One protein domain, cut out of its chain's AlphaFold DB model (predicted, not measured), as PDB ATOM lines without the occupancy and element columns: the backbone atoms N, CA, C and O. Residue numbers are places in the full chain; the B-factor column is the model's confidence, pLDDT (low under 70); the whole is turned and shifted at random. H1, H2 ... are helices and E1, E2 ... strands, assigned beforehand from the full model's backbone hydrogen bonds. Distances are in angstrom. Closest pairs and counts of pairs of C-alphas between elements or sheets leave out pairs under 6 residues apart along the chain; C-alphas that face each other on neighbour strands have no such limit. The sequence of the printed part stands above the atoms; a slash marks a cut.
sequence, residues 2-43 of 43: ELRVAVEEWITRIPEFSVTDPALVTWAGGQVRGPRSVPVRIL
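Overview. This is residues 2 to 43 of the 43 residues of the protein "Unannotated protein" of freshwater metagenome (UniProt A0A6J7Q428). Picture a flat, open arch: the helix H1 is one leg and sticks out free, the short two-stranded ribbon of E1 and E3 lies across the top, and a long loop that folds back on itself makes the other leg. In that second leg, residues 26 to 27 pair with E2 in the returning arm, and the space between the two legs is empty. The printed part has 42 residues with one named helix and three named strands, in the order H1, E1, E2, E3; the sheet is E1 - E3, antiparallel, and the class is mixed, helices and strands. The whole is loose, with a radius of gyration of the C-alphas of 12.4 A, and spans 32 by 26 by 7 A.

Arrangement. Start at H1, residues 2 to 13, which stands free: no C-alpha 8 or more residues away along the chain comes within 10 A of it. In its backbone every O i to N i+4 pair is within hydrogen-bond range. A tight link of 3 residues leads to E1, residues 17 to 19. Look next at E3, residues 40 to 42, the antiparallel neighbour of E1, with 154 degrees between their directions. The C-alphas of Phe 17 and Ile 42 face each other at 4.4 A. Compare N 18 with O 41, 3.0 A apart, and N 41 with O 18, 2.9 A apart, both within hydrogen-bond range. E2, residues 35 to 37, pairs with no named strand, but residues 26 to 27 pair with it, antiparallel. E2 runs on into E3 across a break of 2 residues, at 60 degrees. H1 is apart from E2 and from E3.

Along the chain. Find C-alpha 2 at (67.115, 46.027, 31.597), where H1 begins; from there the helix runs 16.3 A to C-alpha 13 at (63.254, 61.314, 27.426). E1 begins at C-alpha 17 and reaches C-alpha 19 after 7.2 A. E2 runs 5.5 A from C-alpha 35 to C-alpha 37. E3 runs 6.8 A from C-alpha 40 and ends at C-alpha 42, at (66.286, 67.971, 34.881).

Size, cuts and confidence. Look for the two C-alphas farthest apart at Gln 31 and Leu 43, 33.7 A from each other; Leu 43 is the chain's last residue. The link from E1 to E2, residues 20 to 34, is long, while the link from E2 to E3 is tight. The printed part has no cut. Its mean pLDDT is 96.6, and no printed residue is under 70 in this predicted model.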
ATOM      1  N   GLU A   2      67.639  44.893  30.816       97.56
ATOM      2  CA  GLU A   2      67.115  46.027  31.597       97.56
ATOM      3  C   GLU A   2      68.023  47.263  31.592       97.56
ATOM      4  O   GLU A   2      67.535  48.349  31.318       97.56
ATOM      5  N   LEU A   3      69.341  47.110  31.794       96.31
ATOM      6  CA  LEU A   3      70.268  48.254  31.786       96.31
ATOM      7  C   LEU A   3      70.275  48.996  30.443       96.31
ATOM      8  O   LEU A   3      70.307  50.220  30.419       96.31
ATOM      9  N   ARG A   4      70.222  48.252  29.333       98.00
ATOM     10  CA  ARG A   4      70.198  48.832  27.988       98.00
ATOM     11  C   ARG A   4      68.939  49.673  27.794       98.00
ATOM     12  O   ARG A   4      69.051  50.848  27.484       98.00
ATOM     13  N   VAL A   5      67.774  49.089  28.079       98.44
ATOM     14  CA  VAL A   5      66.482  49.785  27.968       98.44
ATOM     15  C   VAL A   5      66.423  50.991  28.908       98.44
ATOM     16  O   VAL A   5      66.001  52.061  28.494       98.44
ATOM     17  N   ALA A   6      66.886  50.852  30.154       97.81
ATOM     18  CA  ALA A   6      66.870  51.938  31.130       97.81
ATOM     19  C   ALA A   6      67.719  53.136  30.679       97.81
ATOM     20  O   ALA A   6      67.271  54.273  30.786       97.81
ATOM     21  N   VAL A   7      68.922  52.885  30.153       97.62
ATOM     22  CA  VAL A   7      69.811  53.945  29.661       97.62
ATOM     23  C   VAL A   7      69.258  54.578  28.382       97.62
ATOM     24  O   VAL A   7      69.208  55.802  28.292       97.62
ATOM     25  N   GLU A   8      68.809  53.765  27.420       98.44
ATOM     26  CA  GLU A   8      68.254  54.240  26.145       98.44
ATOM     27  C   GLU A   8      67.010  55.119  26.364       98.44
ATOM     28  O   GLU A   8      66.951  56.245  25.866       98.44
ATOM     29  N   GLU A   9      66.043  54.655  27.161       98.56
ATOM     30  CA  GLU A   9      64.808  55.400  27.423       98.56
ATOM     31  C   GLU A   9      65.051  56.657  28.262       98.56
ATOM     32  O   GLU A   9      64.447  57.697  27.991       98.56
ATOM     33  N   TRP A  10      65.939  56.591  29.263       98.25
ATOM     34  CA  TRP A  10      66.253  57.754  30.092       98.25
ATOM     35  C   TRP A  10      66.878  58.869  29.261       98.25
ATOM     36  O   TRP A  10      66.371  59.983  29.288       98.25
ATOM     37  N   ILE A  11      67.925  58.572  28.483       98.19
ATOM     38  CA  ILE A  11      68.604  59.577  27.650       98.19
ATOM     39  C   ILE A  11      67.650  60.137  26.589       98.19
ATOM     40  O   ILE A  11      67.662  61.335  26.324       98.19
ATOM     41  N   THR A  12      66.793  59.292  26.009       98.56
ATOM     42  CA  THR A  12      65.817  59.727  24.999       98.56
ATOM     43  C   THR A  12      64.786  60.704  25.573       98.56
ATOM     44  O   THR A  12      64.407  61.658  24.897       98.56
ATOM     45  N   ARG A  13      64.307  60.485  26.806       98.38
ATOM     46  CA  ARG A  13      63.254  61.314  27.426       98.38
ATOM     47  C   ARG A  13      63.786  62.474  28.264       98.38
ATOM     48  O   ARG A  13      63.095  63.477  28.410       98.38
ATOM     49  N   ILE A  14      64.967  62.315  28.849       98.44
ATOM     50  CA  ILE A  14      65.620  63.251  29.768       98.44
ATOM     51  C   ILE A  14      67.072  63.428  29.283       98.44
ATOM     52  O   ILE A  14      67.999  62.863  29.869       98.44
ATOM     53  N   PRO A  15      67.282  64.160  28.175       98.12
ATOM     54  CA  PRO A  15      68.600  64.285  27.554       98.12
ATOM     55  C   PRO A  15      69.553  65.175  28.358       98.12
ATOM     56  O   PRO A  15      70.763  64.965  28.325       98.12
ATOM     57  N   GLU A  16      69.012  66.139  29.105       98.62
ATOM     58  CA  GLU A  16      69.785  67.062  29.929       98.62
ATOM     59  C   GLU A  16      69.377  66.927  31.397       98.62
ATOM     60  O   GLU A  16      68.238  67.171  31.798       98.62
ATOM     61  N   PHE A  17      70.323  66.487  32.221       98.25
ATOM     62  CA  PHE A  17      70.153  66.360  33.661       98.25
ATOM     63  C   PHE A  17      71.506  66.486  34.355       98.25
ATOM     64  O   PHE A  17      72.561  66.249  33.766       98.25
ATOM     65  N   SER A  18      71.482  66.835  35.635       97.94
ATOM     66  CA  SER A  18      72.684  66.889  36.463       97.94
ATOM     67  C   SER A  18      72.413  66.395  37.878       97.94
ATOM     68  O   SER A  18      71.274  66.384  38.351       97.94
ATOM     69  N   VAL A  19      73.466  65.958  38.570       97.81
ATOM     70  CA  VAL A  19      73.383  65.677  40.009       97.81
ATOM     71  C   VAL A  19      73.142  66.997  40.734       97.81
ATOM     72  O   VAL A  19      73.850  67.972  40.494       97.81
ATOM     73  N   THR A  20      72.136  67.022  41.606       97.62
ATOM     74  CA  THR A  20      71.704  68.256  42.281       97.62
ATOM     75  C   THR A  20      72.783  68.777  43.228       97.62
ATOM     76  O   THR A  20      73.155  69.944  43.158       97.62
ATOM     77  N   ASP A  21      73.286  67.899  44.095       96.69
ATOM     78  CA  ASP A  21      74.397  68.149  45.012       96.69
ATOM     79  C   ASP A  21      75.152  66.821  45.219       96.69
ATOM     80  O   ASP A  21      74.549  65.846  45.686       96.69
ATOM     81  N   PRO A  22      76.448  66.741  44.869       95.81
ATOM     82  CA  PRO A  22      77.256  65.545  45.087       95.81
ATOM     83  C   PRO A  22      77.281  65.057  46.543       95.81
ATOM     84  O   PRO A  22      77.397  63.854  46.768       95.81
ATOM     85  N   ALA A  23      77.138  65.952  47.528       96.81
ATOM     86  CA  ALA A  23      77.136  65.597  48.947       96.81
ATOM     87  C   ALA A  23      75.879  64.819  49.379       96.81
ATOM     88  O   ALA A  23      75.897  64.145  50.409       96.81
ATOM     89  N   LEU A  24      74.799  64.870  48.590       97.12
ATOM     90  CA  LEU A  24      73.554  64.140  48.858       97.12
ATOM     91  C   LEU A  24      73.546  62.719  48.278       97.12
ATOM     92  O   LEU A  24      72.597  61.961  48.503       97.12
ATOM     93  N   VAL A  25      74.585  62.336  47.531       97.62
ATOM     94  CA  VAL A  25      74.729  60.967  47.036       97.62
ATOM     95  C   VAL A  25      75.087  60.054  48.204       97.62
ATOM     96  O   VAL A  25      76.105  60.229  48.871       97.62
ATOM     97  N   THR A  26      74.261  59.038  48.434       96.69
ATOM     98  CA  THR A  26      74.492  58.050  49.497       96.69
ATOM     99  C   THR A  26      74.872  56.712  48.890       96.69
ATOM    100  O   THR A  26      74.393  56.360  47.813       96.69
ATOM    101  N   TRP A  27      75.716  55.942  49.575       95.00
ATOM    102  CA  TRP A  27      76.258  54.676  49.075       95.00
ATOM    103  C   TRP A  27      75.900  53.511  49.986       95.00
ATOM    104  O   TRP A  27      75.745  53.662  51.198       95.00
ATOM    105  N   ALA A  28      75.756  52.324  49.403       94.94
ATOM    106  CA  ALA A  28      75.598  51.108  50.181       94.94
ATOM    107  C   ALA A  28      76.921  50.755  50.892       94.94
ATOM    108  O   ALA A  28      77.952  50.646  50.238       94.94
ATOM    109  N   GLY A  29      76.883  50.510  52.206       91.94
ATOM    110  CA  GLY A  29      78.031  49.986  52.970       91.94
ATOM    111  C   GLY A  29      78.131  48.452  53.012       91.94
ATOM    112  O   GLY A  29      78.987  47.913  53.705       91.94
ATOM    113  N   GLY A  30      77.222  47.742  52.333       91.06
ATOM    114  CA  GLY A  30      77.128  46.275  52.337       91.06
ATOM    115  C   GLY A  30      77.723  45.615  51.089       91.06
ATOM    116  O   GLY A  30      78.419  46.245  50.302       91.06
ATOM    117  N   GLN A  31      77.411  44.332  50.878       93.50
ATOM    118  CA  GLN A  31      77.970  43.535  49.770       93.50
ATOM    119  C   GLN A  31      77.460  43.945  48.378       93.50
ATOM    120  O   GLN A  31      78.153  43.769  47.378       93.50
ATOM    121  N   VAL A  32      76.249  44.504  48.299       91.44
ATOM    122  CA  VAL A  32      75.708  45.026  47.037       91.44
ATOM    123  C   VAL A  32      76.295  46.409  46.792       91.44
ATOM    124  O   VAL A  32      76.038  47.339  47.557       91.44
ATOM    125  N   ARG A  33      77.077  46.534  45.718       90.75
ATOM    126  CA  ARG A  33      77.732  47.785  45.327       90.75
ATOM    127  C   ARG A  33      76.755  48.730  44.633       90.75
ATOM    128  O   ARG A  33      75.968  48.295  43.797       90.75
ATOM    129  N   GLY A  34      76.865  50.020  44.942       93.88
ATOM    130  CA  GLY A  34      76.149  51.091  44.251       93.88
ATOM    131  C   GLY A  34      75.611  52.179  45.184       93.88
ATOM    132  O   GLY A  34      75.630  52.019  46.413       93.88
ATOM    133  N   PRO A  35      75.143  53.297  44.608       95.56
ATOM    134  CA  PRO A  35      74.483  54.344  45.366       95.56
ATOM    135  C   PRO A  35      73.097  53.886  45.849       95.56
ATOM    136  O   PRO A  35      72.418  53.095  45.199       95.56
ATOM    137  N   ARG A  36      72.673  54.390  47.009       95.88
ATOM    138  CA  ARG A  36      71.317  54.240  47.563       95.88
ATOM    139  C   ARG A  36      70.404  55.390  47.160       95.88
ATOM    140  O   ARG A  36      69.201  55.191  47.044       95.88
ATOM    141  N   SER A  37      70.981  56.565  46.935       96.94
ATOM    142  CA  SER A  37      70.290  57.737  46.412       96.94
ATOM    143  C   SER A  37      71.248  58.537  45.539       96.94
ATOM    144  O   SER A  37      72.404  58.730  45.917       96.94
ATOM    145  N   VAL A  38      70.756  58.996  44.388       97.44
ATOM    146  CA  VAL A  38      71.436  59.948  43.501       97.44
ATOM    147  C   VAL A  38      70.407  61.006  43.091       97.44
ATOM    148  O   VAL A  38      69.693  60.810  42.107       97.44
ATOM    149  N   PRO A  39      70.259  62.105  43.849       98.06
ATOM    150  CA  PRO A  39      69.308  63.152  43.502       98.06
ATOM    151  C   PRO A  39      69.744  63.877  42.229       98.06
ATOM    152  O   PRO A  39      70.798  64.520  42.194       98.06
ATOM    153  N   VAL A  40      68.921  63.812  41.187       98.00
ATOM    154  CA  VAL A  40      69.155  64.501  39.913       98.00
ATOM    155  C   VAL A  40      68.108  65.581  39.685       98.00
ATOM    156  O   VAL A  40      66.965  65.452  40.121       98.00
ATOM    157  N   ARG A  41      68.505  66.637  38.981       97.94
ATOM    158  CA  ARG A  41      67.607  67.659  38.447       97.94
ATOM    159  C   ARG A  41      67.602  67.581  36.926       97.94
ATOM    160  O   ARG A  41      68.645  67.336  36.323       97.94
ATOM    161  N   ILE A  42      66.435  67.797  36.330       97.94
ATOM    162  CA  ILE A  42      66.286  67.971  34.881       97.94
ATOM    163  C   ILE A  42      66.669  69.420  34.551       97.94
ATOM    164  O   ILE A  42      66.381  70.317  35.355       97.94
ATOM    165  N   LEU A  43      67.381  69.616  33.441       94.88
ATOM    166  CA  LEU A  43      67.811  70.930  32.954       94.88
ATOM    167  C   LEU A  43      66.847  71.479  31.899       94.88
ATOM    168  O   LEU A  43      66.245  70.662  31.168       94.88
TER     169      LEU A  43